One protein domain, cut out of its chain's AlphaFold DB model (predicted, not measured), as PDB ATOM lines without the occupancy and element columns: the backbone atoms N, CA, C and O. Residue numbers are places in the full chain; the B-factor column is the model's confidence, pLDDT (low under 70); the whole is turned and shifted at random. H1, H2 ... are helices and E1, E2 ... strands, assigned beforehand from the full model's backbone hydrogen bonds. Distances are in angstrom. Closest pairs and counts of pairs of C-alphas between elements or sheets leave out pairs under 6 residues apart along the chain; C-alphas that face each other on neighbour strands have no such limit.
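AT A GLANCE: This is residues 21 to 130 of the 177 residues of the protein "Poly A polymerase head domain-containing protein" of Sphingopyxis flava (UniProt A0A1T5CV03). One strongly twisted sheet of seven strands makes the core, its long strands E4, E5 and E2 side by side, with H1 over one face and H3 over the other. H2 packs on E2 and E6, and the short strands E3 and E7 make the two edges. The printed part has 110 residues, with three named helices and seven named strands in the order H1 E1 H2 E2 E3 E4 E5 H3 E6 E7, a mixed class. The mixed sheet runs E3 E4 E5 E2 E1 E6 E7. The whole is compact and rounded, with a radius of gyration of the C-alphas of 12.9 A and spans of 34 by 28 by 24 A.

IN THESE COORDINATES: H1, residues 21 to 28, begins at C-alpha 21 (11.365, 49.258, -39.369) and is 10.7 A long. E1 is residues 35 to 37, and H2 is residues 39 to 45. E2, residues 52 to 58, is 19.8 A long. E3 is residues 69 to 71. E4, residues 85 to 93, is 21.9 A long and begins at C-alpha 85 (4.935, 26.587, -51.609). E5, residues 96 to 103, is 21.6 A long. H3, residues 108 to 114, is 10.9 A long. E6 is residues 122 to 124, and E7, residues 128 to 130, ends at C-alpha 130 (2.974, 47.611, -55.578).

HOW THE PARTS SIT: E3, E4 and E5 form a meander, each strand the antiparallel neighbour of the one before; N 69 and O 90 are 2.9 A apart, N 89 and O 100 2.9 A. E5 and E2 are parallel, with N 55 and O 99 at 2.8 A. E1 is antiparallel to E2, with N 56 and O 35 at 2.8 A, and to E6, with N 124 and O 36 at 2.7 A. E6 and E7 form an antiparallel hairpin, with N 129 and O 123 at 2.9 A. E5, H3 and E6 make a split strand-helix-strand unit, two strands of one sheet that are not neighbours with a helix between them along the chain; E2 and E1 stand between E5 and E6 in the sheet, and the crossover is right-handed. H1 is on one face at a height over the sheet of 7.3 A; its closest C-alphas to E1 are those of Trp 23 and Val 36, 6.9 A. H3 is on the opposite face, with the C-alphas of Asn 58 and Thr 108 the closest to E2, 6.2 A. H2 is on the sheet too, its closest C-alphas to E2 those of Ala 40 and Ile 53, 5.5 A. In H1 and H2 every O i to N i+4 pair is within hydrogen-bond range; in H3 0 of 3 are, against 4 of 4 O i to N i+3 pairs.

THE WHOLE: The two C-alphas farthest apart, those of Gly 47 and Asp 60, are 34.4 A apart. The printed part has no cut. The link from E3 to E4, residues 72 to 84, is long. The mean pLDDT of the printed part is 85.4, and residue 67 and residues 71 to 83 are under 70.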
ATOM      1  N   ALA A  21      10.259  49.458 -40.309       95.75
ATOM      2  CA  ALA A  21      11.365  49.258 -39.369       95.75
ATOM      3  C   ALA A  21      11.416  47.833 -38.777       95.75
ATOM      4  O   ALA A  21      12.496  47.320 -38.490       95.75
ATOM      5  N   LEU A  22      10.258  47.195 -38.546       95.75
ATOM      6  CA  LEU A  22      10.192  45.798 -38.090       95.75
ATOM      7  C   LEU A  22      10.515  44.844 -39.226       95.75
ATOM      8  O   LEU A  22      11.232  43.872 -39.017       95.75
ATOM      9  N   TRP A  23      10.009  45.133 -40.418       97.44
ATOM     10  CA  TRP A  23      10.275  44.325 -41.595       97.44
ATOM     11  C   TRP A  23      11.757  44.353 -41.962       97.44
ATOM     12  O   TRP A  23      12.308  43.291 -42.202       97.44
ATOM     13  N   ASP A  24      12.430  45.503 -41.882       96.75
ATOM     14  CA  ASP A  24      13.886  45.618 -42.044       96.75
ATOM     15  C   ASP A  24      14.637  44.719 -41.065       96.75
ATOM     16  O   ASP A  24      15.526  43.967 -41.458       96.75
ATOM     17  N   ALA A  25      14.264  44.776 -39.784       93.88
ATOM     18  CA  ALA A  25      14.897  43.966 -38.752       93.88
ATOM     19  C   ALA A  25      14.671  42.464 -38.991       93.88
ATOM     20  O   ALA A  25      15.593  41.676 -38.812       93.88
ATOM     21  N   ILE A  26      13.474  42.064 -39.434       93.12
ATOM     22  CA  ILE A  26      13.171  40.672 -39.791       93.12
ATOM     23  C   ILE A  26      13.974  40.246 -41.025       93.12
ATOM     24  O   ILE A  26      14.616  39.202 -40.995       93.12
ATOM     25  N   LEU A  27      13.958  41.039 -42.099       94.44
ATOM     26  CA  LEU A  27      14.623  40.715 -43.364       94.44
ATOM     27  C   LEU A  27      16.151  40.680 -43.231       94.44
ATOM     28  O   LEU A  27      16.792  39.904 -43.936       94.44
ATOM     29  N   ALA A  28      16.733  41.442 -42.301       92.38
ATOM     30  CA  ALA A  28      18.161  41.376 -41.984       92.38
ATOM     31  C   ALA A  28      18.605  39.994 -41.462       92.38
ATOM     32  O   ALA A  28      19.763  39.619 -41.640       92.38
ATOM     33  N   GLU A  29      17.687  39.228 -40.867       89.81
ATOM     34  CA  GLU A  29      17.922  37.866 -40.368       89.81
ATOM     35  C   GLU A  29      17.574  36.782 -41.407       89.81
ATOM     36  O   GLU A  29      17.707  35.586 -41.138       89.81
ATOM     37  N   MET A  30      17.109  37.177 -42.596       90.12
ATOM     38  CA  MET A  30      16.673  36.268 -43.657       90.12
ATOM     39  C   MET A  30      17.698  36.187 -44.800       90.12
ATOM     40  O   MET A  30      18.518  37.089 -44.987       90.12
ATOM     41  N   PRO A  31      17.678  35.111 -45.614       90.00
ATOM     42  CA  PRO A  31      18.511  35.025 -46.809       90.00
ATOM     43  C   PRO A  31      18.253  36.180 -47.785       90.00
ATOM     44  O   PRO A  31      17.123  36.639 -47.946       90.00
ATOM     45  N   ALA A  32      19.293  36.593 -48.515       91.44
ATOM     46  CA  ALA A  32      19.167  37.629 -49.537       91.44
ATOM     47  C   ALA A  32      18.095  37.268 -50.585       91.44
ATOM     48  O   ALA A  32      18.125  36.173 -51.165       91.44
ATOM     49  N   GLY A  33      17.195  38.220 -50.838       92.12
ATOM     50  CA  GLY A  33      16.010  38.048 -51.682       92.12
ATOM     51  C   GLY A  33      14.741  37.663 -50.914       92.12
ATOM     52  O   GLY A  33      13.734  37.365 -51.544       92.12
ATOM     53  N   ALA A  34      14.759  37.625 -49.581       95.12
ATOM     54  CA  ALA A  34      13.536  37.520 -48.790       95.12
ATOM     55  C   ALA A  34      12.680  38.791 -48.910       95.12
ATOM     56  O   ALA A  34      13.228  39.889 -48.991       95.12
ATOM     57  N   ILE A  35      11.355  38.641 -48.861       97.56
ATOM     58  CA  ILE A  35      10.404  39.763 -48.905       97.56
ATOM     59  C   ILE A  35       9.298  39.589 -47.863       97.56
ATOM     60  O   ILE A  35       8.909  38.465 -47.555       97.56
ATOM     61  N   VAL A  36       8.742  40.690 -47.361       97.94
ATOM     62  CA  VAL A  36       7.436  40.695 -46.680       97.94
ATOM     63  C   VAL A  36       6.377  41.015 -47.726       97.94
ATOM     64  O   VAL A  36       6.544  41.976 -48.466       97.94
ATOM     65  N   ALA A  37       5.289  40.256 -47.829       97.12
ATOM     66  CA  ALA A  37       4.300  40.508 -48.883       97.12
ATOM     67  C   ALA A  37       2.858  40.240 -48.449       97.12
ATOM     68  O   ALA A  37       2.587  39.714 -47.371       97.12
ATOM     69  N   GLY A  38       1.907  40.631 -49.294       95.06
ATOM     70  CA  GLY A  38       0.509  40.268 -49.106       95.06
ATOM     71  C   GLY A  38      -0.206  41.128 -48.069       95.06
ATOM     72  O   GLY A  38      -0.218  42.359 -48.141       95.06
ATOM     73  N   GLY A  39      -0.874  40.471 -47.118       94.25
ATOM     74  CA  GLY A  39      -1.785  41.132 -46.185       94.25
ATOM     75  C   GLY A  39      -1.110  42.179 -45.303       94.25
ATOM     76  O   GLY A  39      -1.700  43.237 -45.072       94.25
ATOM     77  N   ALA A  40       0.125  41.912 -44.873       95.75
ATOM     78  CA  ALA A  40       0.873  42.803 -43.998       95.75
ATOM     79  C   ALA A  40       1.154  44.162 -44.661       95.75
ATOM     80  O   ALA A  40       0.829  45.219 -44.113       95.75
ATOM     81  N   VAL A  41       1.689  44.121 -45.884       97.31
ATOM     82  CA  VAL A  41       2.029  45.313 -46.673       97.31
ATOM     83  C   VAL A  41       0.767  46.061 -47.097       97.31
ATOM     84  O   VAL A  41       0.694  47.283 -46.950       97.31
ATOM     85  N   ARG A  42      -0.275  45.336 -47.528       96.62
ATOM     86  CA  ARG A  42      -1.577  45.920 -47.875       96.62
ATOM     87  C   ARG A  42      -2.168  46.713 -46.714       96.62
ATOM     88  O   ARG A  42      -2.609  47.843 -46.905       96.62
ATOM     89  N   ASP A  43      -2.238  46.111 -45.529       95.69
ATOM     90  CA  ASP A  43      -2.869  46.747 -44.373       95.69
ATOM     91  C   ASP A  43      -2.116  48.023 -43.980       95.69
ATOM     92  O   ASP A  43      -2.746  49.064 -43.780       95.69
ATOM     93  N   TYR A  44      -0.779  47.973 -43.983       96.38
ATOM     94  CA  TYR A  44       0.072  49.139 -43.749       96.38
ATOM     95  C   TYR A  44      -0.203  50.265 -44.758       96.38
ATOM     96  O   TYR A  44      -0.425  51.410 -44.361       96.38
ATOM     97  N   LEU A  45      -0.267  49.940 -46.054       95.81
ATOM     98  CA  LEU A  45      -0.584  50.893 -47.127       95.81
ATOM     99  C   LEU A  45      -1.978  51.521 -46.990       95.81
ATOM    100  O   LEU A  45      -2.200  52.641 -47.448       95.81
ATOM    101  N   LEU A  46      -2.917  50.816 -46.358       94.75
ATOM    102  CA  LEU A  46      -4.267  51.301 -46.064       94.75
ATOM    103  C   LEU A  46      -4.370  52.057 -44.730       94.75
ATOM    104  O   LEU A  46      -5.460  52.489 -44.358       94.75
ATOM    105  N   GLY A  47      -3.259  52.229 -44.008       93.88
ATOM    106  CA  GLY A  47      -3.237  52.889 -42.703       93.88
ATOM    107  C   GLY A  47      -3.874  52.057 -41.586       93.88
ATOM    108  O   GLY A  47      -4.280  52.605 -40.560       93.88
ATOM    109  N   VAL A  48      -3.981  50.740 -41.772       92.44
ATOM    110  CA  VAL A  48      -4.507  49.798 -40.783       92.44
ATOM    111  C   VAL A  48      -3.349  48.999 -40.199       92.44
ATOM    112  O   VAL A  48      -2.506  48.490 -40.925       92.44
ATOM    113  N   ASN A  49      -3.310  48.845 -38.873       90.75
ATOM    114  CA  ASN A  49      -2.238  48.094 -38.220       90.75
ATOM    115  C   ASN A  49      -2.239  46.623 -38.682       90.75
ATOM    116  O   ASN A  49      -3.257  45.958 -38.443       90.75
ATOM    117  N   PRO A  50      -1.164  46.104 -39.302       93.69
ATOM    118  CA  PRO A  50      -1.097  44.710 -39.732       93.69
ATOM    119  C   PRO A  50      -1.108  43.729 -38.543       93.69
ATOM    120  O   PRO A  50      -0.647  44.064 -37.449       93.69
ATOM    121  N   LYS A  51      -1.687  42.533 -38.732       87.50
ATOM    122  CA  LYS A  51      -1.895  41.539 -37.652       87.50
ATOM    123  C   LYS A  51      -0.779  40.497 -37.600       87.50
ATOM    124  O   LYS A  51      -0.223  40.246 -36.535       87.50
ATOM    125  N   ASP A  52      -0.496  39.921 -38.752       91.69
ATOM    126  CA  ASP A  52       0.461  38.866 -39.054       91.69
ATOM    127  C   ASP A  52       1.476  39.368 -40.092       91.69
ATOM    128  O   ASP A  52       1.243  40.376 -40.767       91.69
ATOM    129  N   ILE A  53       2.639  38.717 -40.157       95.94
ATOM    130  CA  ILE A  53       3.720  39.035 -41.096       95.94
ATOM    131  C   ILE A  53       4.030  37.779 -41.904       95.94
ATOM    132  O   ILE A  53       4.536  36.805 -41.353       95.94
ATOM    133  N   ASP A  54       3.772  37.835 -43.207       95.25
ATOM    134  CA  ASP A  54       4.136  36.785 -44.154       95.25
ATOM    135  C   ASP A  54       5.486  37.129 -44.796       95.25
ATOM    136  O   ASP A  54       5.597  38.123 -45.525       95.25
ATOM    137  N   VAL A  55       6.512  36.322 -44.525       95.50
ATOM    138  CA  VAL A  55       7.858  36.467 -45.095       95.50
ATOM    139  C   VAL A  55       8.083  35.367 -46.122       95.50
ATOM    140  O   VAL A  55       8.081  34.186 -45.785       95.50
ATOM    141  N   PHE A  56       8.322  35.739 -47.372       94.94
ATOM    142  CA  PHE A  56       8.574  34.800 -48.458       94.94
ATOM    143  C   PHE A  56      10.068  34.674 -48.716       94.94
ATOM    144  O   PHE A  56      10.788  35.666 -48.841       94.94
ATOM    145  N   VAL A  57      10.530  33.433 -48.809       92.81
ATOM    146  CA  VAL A  57      11.943  33.072 -48.944       92.81
ATOM    147  C   VAL A  57      12.083  31.962 -49.971       92.81
ATOM    148  O   VAL A  57      11.305  31.013 -49.979       92.81
ATOM    149  N   ASN A  58      13.087  32.049 -50.843       90.81
ATOM    150  CA  ASN A  58      13.394  30.945 -51.747       90.81
ATOM    151  C   ASN A  58      13.829  29.718 -50.919       90.81
ATOM    152  O   ASN A  58      14.772  29.799 -50.128       90.81
ATOM    153  N   VAL A  59      13.142  28.588 -51.107       84.44
ATOM    154  CA  VAL A  59      13.320  27.381 -50.289       84.44
ATOM    155  C   VAL A  59      14.705  26.755 -50.441       84.44
ATOM    156  O   VAL A  59      15.245  26.252 -49.460       84.44
ATOM    157  N   ASP A  60      15.335  26.858 -51.614       83.19
ATOM    158  CA  ASP A  60      16.691  26.338 -51.842       83.19
ATOM    159  C   ASP A  60      17.741  27.098 -51.014       83.19
ATOM    160  O   ASP A  60      18.864  26.630 -50.823       83.19
ATOM    161  N   ARG A  61      17.376  28.284 -50.514       77.12
ATOM    162  CA  ARG A  61      18.198  29.133 -49.645       77.12
ATOM    163  C   ARG A  61      17.694  29.166 -48.206       77.12
ATOM    164  O   ARG A  61      18.277  29.869 -47.382       77.12
ATOM    165  N   PHE A  62      16.622  28.443 -47.896       77.06
ATOM    166  CA  PHE A  62      15.970  28.521 -46.602       77.06
ATOM    167  C   PHE A  62      16.535  27.495 -45.623       77.06
ATOM    168  O   PHE A  62      16.578  26.295 -45.884       77.06
ATOM    169  N   THR A  63      16.925  27.975 -44.447       75.50
ATOM    170  CA  THR A  63      17.165  27.137 -43.272       75.50
ATOM    171  C   THR A  63      16.187  27.579 -42.201       75.50
ATOM    172  O   THR A  63      16.157  28.762 -41.874       75.50
ATOM    173  N   ASN A  64      15.395  26.644 -41.665       73.69
ATOM    174  CA  ASN A  64      14.416  26.971 -40.632       73.69
ATOM    175  C   ASN A  64      15.125  27.567 -39.398       73.69
ATOM    176  O   ASN A  64      15.967  26.872 -38.811       73.69
ATOM    177  N   PRO A  65      14.822  28.814 -38.995       73.44
ATOM    178  CA  PRO A  65      15.428  29.411 -37.815       73.44
ATOM    179  C   PRO A  65      15.010  28.680 -36.535       73.44
ATOM    180  O   PRO A  65      13.925  28.102 -36.437       73.44
ATOM    181  N   ALA A  66      15.860  28.720 -35.509       72.38
ATOM    182  CA  ALA A  66      15.508  28.151 -34.214       72.38
ATOM    183  C   ALA A  66      14.317  28.904 -33.582       72.38
ATOM    184  O   ALA A  66      14.229  30.132 -33.630       72.38
ATOM    185  N   GLY A  67      13.394  28.148 -32.978       68.25
ATOM    186  CA  GLY A  67      12.165  28.680 -32.376       68.25
ATOM    187  C   GLY A  67      11.023  28.945 -33.365       68.25
ATOM    188  O   GLY A  67       9.980  29.440 -32.949       68.25
ATOM    189  N   PHE A  68      11.189  28.583 -34.641       77.62
ATOM    190  CA  PHE A  68      10.085  28.457 -35.589       77.62
ATOM    191  C   PHE A  68       9.603  27.008 -35.657       77.62
ATOM    192  O   PHE A  68      10.378  26.072 -35.886       77.62
ATOM    193  N   GLU A  69       8.302  26.823 -35.467       78.75
ATOM    194  CA  GLU A  69       7.660  25.521 -35.560       78.75
ATOM    195  C   GLU A  69       7.322  25.234 -37.021       78.75
ATOM    196  O   GLU A  69       6.647  26.022 -37.690       78.75
ATOM    197  N   ALA A  70       7.802  24.098 -37.528       75.12
ATOM    198  CA  ALA A  70       7.361  23.605 -38.821       75.12
ATOM    199  C   ALA A  70       5.886  23.224 -38.708       75.12
ATOM    200  O   ALA A  70       5.528  22.270 -38.011       75.12
ATOM    201  N   LEU A  71       5.038  23.966 -39.409       63.09
ATOM    202  CA  LEU A  71       3.676  23.544 -39.664       63.09
ATOM    203  C   LEU A  71       3.834  22.468 -40.737       63.09
ATOM    204  O   LEU A  71       4.228  22.782 -41.858       63.09
ATOM    205  N   GLY A  72       3.747  21.191 -40.345       51.53
ATOM    206  CA  GLY A  72       4.054  20.060 -41.225       51.53
ATOM    207  C   GLY A  72       3.425  20.221 -42.612       51.53
ATOM    208  O   GLY A  72       2.397  20.868 -42.759       51.53
ATOM    209  N   SER A  73       4.019  19.609 -43.637       46.69
ATOM    210  CA  SER A  73       3.530  19.677 -45.022       46.69
ATOM    211  C   SER A  73       2.173  18.995 -45.250       46.69
ATOM    212  O   SER A  73       1.850  18.685 -46.398       46.69
ATOM    213  N   ASP A  74       1.381  18.748 -44.201       45.16
ATOM    214  CA  ASP A  74      -0.075  18.764 -44.325       45.16
ATOM    215  C   ASP A  74      -0.422  20.199 -44.692       45.16
ATOM    216  O   ASP A  74      -0.740  21.033 -43.850       45.16
ATOM    217  N   LYS A  75      -0.190  20.485 -45.974       47.00
ATOM    218  CA  LYS A  75      -0.471  21.726 -46.653       47.00
ATOM    219  C   LYS A  75      -1.848  22.133 -46.161       47.00
ATOM    220  O   LYS A  75      -2.844  21.504 -46.510       47.00
ATOM    221  N   ASP A  76      -1.909  23.136 -45.290       49.22
ATOM    222  CA  ASP A  76      -3.190  23.731 -44.961       49.22
ATOM    223  C   ASP A  76      -3.879  23.993 -46.306       49.22
ATOM    224  O   ASP A  76      -3.221  24.412 -47.267       49.22
ATOM    225  N   ALA A  77      -5.198  23.812 -46.392       50.94
ATOM    226  CA  ALA A  77      -5.967  24.220 -47.573       50.94
ATOM    227  C   ALA A  77      -5.654  25.684 -47.993       50.94
ATOM    228  O   ALA A  77      -5.964  26.107 -49.109       50.94
ATOM    229  N   GLU A  78      -5.027  26.455 -47.085       54.00
ATOM    230  CA  GLU A  78      -4.383  27.749 -47.290       54.00
ATOM    231  C   GLU A  78      -3.362  27.781 -48.455       54.00
ATOM    232  O   GLU A  78      -3.392  28.678 -49.307       54.00
ATOM    233  N   TYR A  79      -2.485  26.788 -48.518       54.06
ATOM    234  CA  TYR A  79      -1.316  26.755 -49.397       54.06
ATOM    235  C   TYR A  79      -1.291  25.533 -50.321       54.06
ATOM    236  O   TYR A  79      -0.518  25.498 -51.271       54.06
ATOM    237  N   ASP A  80      -2.197  24.576 -50.102       46.34
ATOM    238  CA  ASP A  80      -2.359  23.354 -50.896       46.34
ATOM    239  C   ASP A  80      -2.553  23.606 -52.402       46.34
ATOM    240  O   ASP A  80      -2.042  22.869 -53.247       46.34
ATOM    241  N   ALA A  81      -3.234  24.709 -52.734       49.44
ATOM    242  CA  ALA A  81      -3.486  25.153 -54.105       49.44
ATOM    243  C   ALA A  81      -2.250  25.758 -54.805       49.44
ATOM    244  O   ALA A  81      -2.277  25.985 -56.012       49.44
ATOM    245  N   MET A  82      -1.168  26.041 -54.075       61.19
ATOM    246  CA  MET A  82       0.052  26.634 -54.620       61.19
ATOM    247  C   MET A  82       1.140  25.564 -54.643       61.19
ATOM    248  O   MET A  82       1.823  25.329 -53.648       61.19
ATOM    249  N   ASN A  83       1.310  24.900 -55.791       61.78
ATOM    250  CA  ASN A  83       2.381  23.912 -56.007       61.78
ATOM    251  C   ASN A  83       3.787  24.490 -55.760       61.78
ATOM    252  O   ASN A  83       4.761  23.743 -55.685       61.78
ATOM    253  N   GLU A  84       3.888  25.812 -55.655       73.94
ATOM    254  CA  GLU A  84       5.111  26.571 -55.474       73.94
ATOM    255  C   GLU A  84       5.469  26.853 -54.006       73.94
ATOM    256  O   GLU A  84       6.552  27.372 -53.744       73.94
ATOM    257  N   ILE A  85       4.612  26.495 -53.040       78.38
ATOM    258  CA  ILE A  85       4.935  26.587 -51.609       78.38
ATOM    259  C   ILE A  85       5.465  25.241 -51.131       78.38
ATOM    260  O   ILE A  85       4.769  24.225 -51.139       78.38
ATOM    261  N   ALA A  86       6.724  25.244 -50.711       75.50
ATOM    262  CA  ALA A  86       7.438  24.054 -50.274       75.50
ATOM    263  C   ALA A  86       7.388  23.859 -48.754       75.50
ATOM    264  O   ALA A  86       7.461  22.726 -48.281       75.50
ATOM    265  N   LEU A  87       7.289  24.948 -47.988       80.44
ATOM    266  CA  LEU A  87       7.359  24.911 -46.532       80.44
ATOM    267  C   LEU A  87       6.682  26.135 -45.921       80.44
ATOM    268  O   LEU A  87       6.822  27.239 -46.439       80.44
ATOM    269  N   VAL A  88       6.022  25.948 -44.781       85.25
ATOM    270  CA  VAL A  88       5.593  27.049 -43.916       85.25
ATOM    271  C   VAL A  88       6.079  26.767 -42.502       85.25
ATOM    272  O   VAL A  88       5.913  25.668 -41.970       85.25
ATOM    273  N   THR A  89       6.703  27.763 -41.888       87.12
ATOM    274  CA  THR A  89       7.106  27.706 -40.481       87.12
ATOM    275  C   THR A  89       6.591  28.940 -39.770       87.12
ATOM    276  O   THR A  89       6.563  30.020 -40.356       87.12
ATOM    277  N   ARG A  90       6.162  28.784 -38.521       90.12
ATOM    278  CA  ARG A  90       5.521  29.855 -37.757       90.12
ATOM    279  C   ARG A  90       6.281  30.139 -36.475       90.12
ATOM    280  O   ARG A  90       6.722  29.225 -35.782       90.12
ATOM    281  N   GLY A  91       6.395  31.421 -36.158       88.25
ATOM    282  CA  GLY A  91       7.013  31.922 -34.940       88.25
ATOM    283  C   GLY A  91       6.385  33.237 -34.490       88.25
ATOM    284  O   GLY A  91       5.412  33.723 -35.070       88.25
ATOM    285  N   VAL A  92       6.944  33.817 -33.429       88.06
ATOM    286  CA  VAL A  92       6.538  35.124 -32.897       88.06
ATOM    287  C   VAL A  92       7.746  36.050 -32.789       88.06
ATOM    288  O   VAL A  92       8.633  35.803 -31.982       88.06
ATOM    289  N   ILE A  93       7.770  37.149 -33.539       87.94
ATOM    290  CA  ILE A  93       8.838  38.161 -33.469       87.94
ATOM    291  C   ILE A  93       8.232  39.483 -33.016       87.94
ATOM    292  O   ILE A  93       7.202  39.906 -33.539       87.94
ATOM    293  N   ALA A  94       8.856  40.139 -32.032       85.88
ATOM    294  CA  ALA A  94       8.407  41.431 -31.500       85.88
ATOM    295  C   ALA A  94       6.915  41.462 -31.076       85.88
ATOM    296  O   ALA A  94       6.280  42.514 -31.077       85.88
ATOM    297  N   GLY A  95       6.346  40.304 -30.706       85.94
ATOM    298  CA  GLY A  95       4.935  40.150 -30.324       85.94
ATOM    299  C   GLY A  95       3.956  39.911 -31.482       85.94
ATOM    300  O   GLY A  95       2.761  39.765 -31.224       85.94
ATOM    301  N   TYR A  96       4.431  39.831 -32.726       90.12
ATOM    302  CA  TYR A  96       3.621  39.522 -33.906       90.12
ATOM    303  C   TYR A  96       3.844  38.087 -34.362       90.12
ATOM    304  O   TYR A  96       4.967  37.585 -34.315       90.12
ATOM    305  N   GLN A  97       2.780  37.442 -34.837       91.75
ATOM    306  CA  GLN A  97       2.915  36.184 -35.565       91.75
ATOM    307  C   GLN A  97       3.685  36.446 -36.863       91.75
ATOM    308  O   GLN A  97       3.330  37.355 -37.618       91.75
ATOM    309  N   VAL A  98       4.717  35.644 -37.102       92.31
ATOM    310  CA  VAL A  98       5.509  35.661 -38.330       92.31
ATOM    311  C   VAL A  98       5.459  34.282 -38.960       92.31
ATOM    312  O   VAL A  98       5.855  33.298 -38.331       92.31
ATOM    313  N   ASP A  99       5.003  34.238 -40.203       92.19
ATOM    314  CA  ASP A  99       4.964  33.041 -41.027       92.19
ATOM    315  C   ASP A  99       6.081  33.141 -42.069       92.19
ATOM    316  O   ASP A  99       6.084  34.034 -42.915       92.19
ATOM    317  N   LEU A 100       7.064  32.243 -41.990       91.25
ATOM    318  CA  LEU A 100       8.105  32.104 -43.007       91.25
ATOM    319  C   LEU A 100       7.635  31.076 -44.031       91.25
ATOM    320  O   LEU A 100       7.427  29.904 -43.703       91.25
ATOM    321  N   ILE A 101       7.484  31.525 -45.269       90.88
ATOM    322  CA  ILE A 101       6.907  30.777 -46.376       90.88
ATOM    323  C   ILE A 101       8.021  30.503 -47.389       90.88
ATOM    324  O   ILE A 101       8.462  31.383 -48.131       90.88
ATOM    325  N   GLY A 102       8.485  29.256 -47.404       90.06
ATOM    326  CA  GLY A 102       9.455  28.751 -48.365       90.06
ATOM    327  C   GLY A 102       8.802  28.509 -49.720       90.06
ATOM    328  O   GLY A 102       7.942  27.635 -49.841       90.06
ATOM    329  N   VAL A 103       9.230  29.248 -50.742       89.94
ATOM    330  CA  VAL A 103       8.722  29.149 -52.117       89.94
ATOM    331  C   VAL A 103       9.767  28.597 -53.084       89.94
ATOM    332  O   VAL A 103      10.966  28.778 -52.885       89.94
ATOM    333  N   THR A 104       9.327  27.943 -54.157       86.69
ATOM    334  CA  THR A 104      10.210  27.346 -55.178       86.69
ATOM    335  C   THR A 104      10.568  28.296 -56.326       86.69
ATOM    336  O   THR A 104      11.278  27.901 -57.251       86.69
ATOM    337  N   PHE A 105      10.105  29.549 -56.289       84.69
ATOM    338  CA  PHE A 105      10.451  30.554 -57.295       84.69
ATOM    339  C   PHE A 105      11.919  30.963 -57.208       84.69
ATOM    340  O   PHE A 105      12.441  31.186 -56.116       84.69
ATOM    341  N   ALA A 106      12.575  31.122 -58.363       82.19
ATOM    342  CA  ALA A 106      13.940  31.644 -58.427       82.19
ATOM    343  C   ALA A 106      14.019  33.091 -57.909       82.19
ATOM    344  O   ALA A 106      14.973  33.431 -57.208       82.19
ATOM    345  N   ASP A 107      13.002  33.897 -58.225       87.69
ATOM    346  CA  ASP A 107      12.775  35.229 -57.678       87.69
ATOM    347  C   ASP A 107      11.515  35.211 -56.800       87.69
ATOM    348  O   ASP A 107      10.436  34.830 -57.249       87.69
ATOM    349  N   THR A 108      11.637  35.590 -55.530       88.25
ATOM    350  CA  THR A 108      10.511  35.593 -54.579       88.25
ATOM    351  C   THR A 108       9.426  36.594 -54.969       88.25
ATOM    352  O   THR A 108       8.275  36.400 -54.583       88.25
ATOM    353  N   HIS A 109       9.745  37.609 -55.777       89.69
ATOM    354  CA  HIS A 109       8.767  38.565 -56.295       89.69
ATOM    355  C   HIS A 109       7.700  37.912 -57.182       89.69
ATOM    356  O   HIS A 109       6.543  38.330 -57.142       89.69
ATOM    357  N   ASP A 110       8.038  36.834 -57.897       88.81
ATOM    358  CA  ASP A 110       7.091  36.095 -58.747       88.81
ATOM    359  C   ASP A 110       5.916  35.514 -57.934       88.81
ATOM    360  O   ASP A 110       4.816  35.299 -58.450       88.81
ATOM    361  N   MET A 111       6.116  35.296 -56.628       90.19
ATOM    362  CA  MET A 111       5.066  34.845 -55.716       90.19
ATOM    363  C   MET A 111       3.928  35.866 -55.583       90.19
ATOM    364  O   MET A 111       2.770  35.480 -55.406       90.19
ATOM    365  N   VAL A 112       4.225  37.163 -55.699       91.50
ATOM    366  CA  VAL A 112       3.240  38.246 -55.544       91.50
ATOM    367  C   VAL A 112       2.138  38.136 -56.602       91.50
ATOM    368  O   VAL A 112       0.961  38.349 -56.306       91.50
ATOM    369  N   GLU A 113       2.481  37.714 -57.821       87.81
ATOM    370  CA  GLU A 113       1.516  37.504 -58.908       87.81
ATOM    371  C   GLU A 113       0.553  36.337 -58.645       87.81
ATOM    372  O   GLU A 113      -0.495  36.229 -59.287       87.81
ATOM    373  N   ARG A 114       0.876  35.460 -57.687       87.75
ATOM    374  CA  ARG A 114       0.058  34.301 -57.311       87.75
ATOM    375  C   ARG A 114      -0.878  34.564 -56.139       87.75
ATOM    376  O   ARG A 114      -1.538  33.634 -55.670       87.75
ATOM    377  N   PHE A 115      -0.972  35.803 -55.665       90.12
ATOM    378  CA  PHE A 115      -1.999  36.163 -54.697       90.12
ATOM    379  C   PHE A 115      -3.390  36.199 -55.330       90.12
ATOM    380  O   PHE A 115      -3.578  36.605 -56.483       90.12
ATOM    381  N   ASP A 116      -4.362  35.770 -54.522       86.94
ATOM    382  CA  ASP A 116      -5.783  35.691 -54.849       86.94
ATOM    383  C   ASP A 116      -6.367  37.063 -55.189       86.94
ATOM    384  O   ASP A 116      -7.154  37.186 -56.128       86.94
ATOM    385  N   PHE A 117      -5.954  38.089 -54.448       92.19
ATOM    386  CA  PHE A 117      -6.490  39.437 -54.562       92.19
ATOM    387  C   PHE A 117      -5.500  40.444 -55.121       92.19
ATOM    388  O   PHE A 117      -4.385  40.553 -54.615       92.19
ATOM    389  N   GLY A 118      -5.964  41.265 -56.069       92.81
ATOM    390  CA  GLY A 118      -5.223  42.395 -56.632       92.81
ATOM    391  C   GLY A 118      -4.664  43.301 -55.551       92.81
ATOM    392  O   GLY A 118      -3.458  43.470 -55.466       92.81
ATOM    393  N   VAL A 119      -5.511  43.772 -54.637       94.88
ATOM    394  CA  VAL A 119      -5.123  44.630 -53.501       94.88
ATOM    395  C   VAL A 119      -4.009  44.059 -52.606       94.88
ATOM    396  O   VAL A 119      -3.394  44.808 -51.850       94.88
ATOM    397  N   ALA A 120      -3.768  42.743 -52.630       95.12
ATOM    398  CA  ALA A 120      -2.708  42.097 -51.858       95.12
ATOM    399  C   ALA A 120      -1.389  41.965 -52.638       95.12
ATOM    400  O   ALA A 120      -0.385  41.595 -52.034       95.12
ATOM    401  N   ARG A 121      -1.360  42.273 -53.941       95.75
ATOM    402  CA  ARG A 121      -0.176  42.193 -54.814       95.75
ATOM    403  C   ARG A 121       0.797  43.345 -54.555       95.75
ATOM    404  O   ARG A 121       1.010  44.228 -55.379       95.75
ATOM    405  N   CYS A 122       1.359  43.338 -53.359       96.81
ATOM    406  CA  CYS A 122       2.295  44.322 -52.848       96.81
ATOM    407  C   CYS A 122       3.315  43.623 -51.953       96.81
ATOM    408  O   CYS A 122       3.024  42.575 -51.360       96.81
ATOM    409  N   TRP A 123       4.514  44.192 -51.875       98.19
ATOM    410  CA  TRP A 123       5.609  43.623 -51.102       98.19
ATOM    411  C   TRP A 123       6.547  44.695 -50.550       98.19
ATOM    412  O   TRP A 123       6.448  45.878 -50.886       98.19
ATOM    413  N   TYR A 124       7.428  44.249 -49.663       98.44
ATOM    414  CA  TYR A 124       8.486  45.012 -49.040       98.44
ATOM    415  C   TYR A 124       9.784  44.208 -49.029       98.44
ATOM    416  O   TYR A 124       9.810  43.080 -48.534       98.44
ATOM    417  N   ASP A 125      10.855  44.804 -49.533       97.19
ATOM    418  CA  ASP A 125      12.206  44.228 -49.626       97.19
ATOM    419  C   ASP A 125      13.295  45.207 -49.128       97.19
ATOM    420  O   ASP A 125      14.485  45.048 -49.407       97.19
ATOM    421  N   GLY A 126      12.872  46.231 -48.381       96.88
ATOM    422  CA  GLY A 126      13.639  47.439 -48.061       96.88
ATOM    423  C   GLY A 126      12.980  48.693 -48.640       96.88
ATOM    424  O   GLY A 126      13.113  49.784 -48.087       96.88
ATOM    425  N   GLU A 127      12.186  48.532 -49.699       97.50
ATOM    426  CA  GLU A 127      11.275  49.551 -50.207       97.50
ATOM    427  C   GLU A 127       9.858  48.982 -50.334       97.50
ATOM    428  O   GLU A 127       9.643  47.775 -50.353       97.50
ATOM    429  N   ILE A 128       8.851  49.858 -50.356       97.62
ATOM    430  CA  ILE A 128       7.462  49.440 -50.572       97.62
ATOM    431  C   ILE A 128       7.190  49.402 -52.069       97.62
ATOM    432  O   ILE A 128       7.322  50.417 -52.755       97.62
ATOM    433  N   HIS A 129       6.694  48.262 -52.531       96.69
ATOM    434  CA  HIS A 129       6.345  48.029 -53.919       96.69
ATOM    435  C   HIS A 129       4.902  47.572 -54.078       96.69
ATOM    436  O   HIS A 129       4.285  46.995 -53.178       96.69
ATOM    437  N   ASP A 130       4.369  47.833 -55.265       93.56
ATOM    438  CA  ASP A 130       2.974  47.611 -55.578       93.56
ATOM    439  C   ASP A 130       2.790  47.313 -57.059       93.56
ATOM    440  O   ASP A 130       3.398  47.978 -57.904       93.56
TER     441      ASP A 130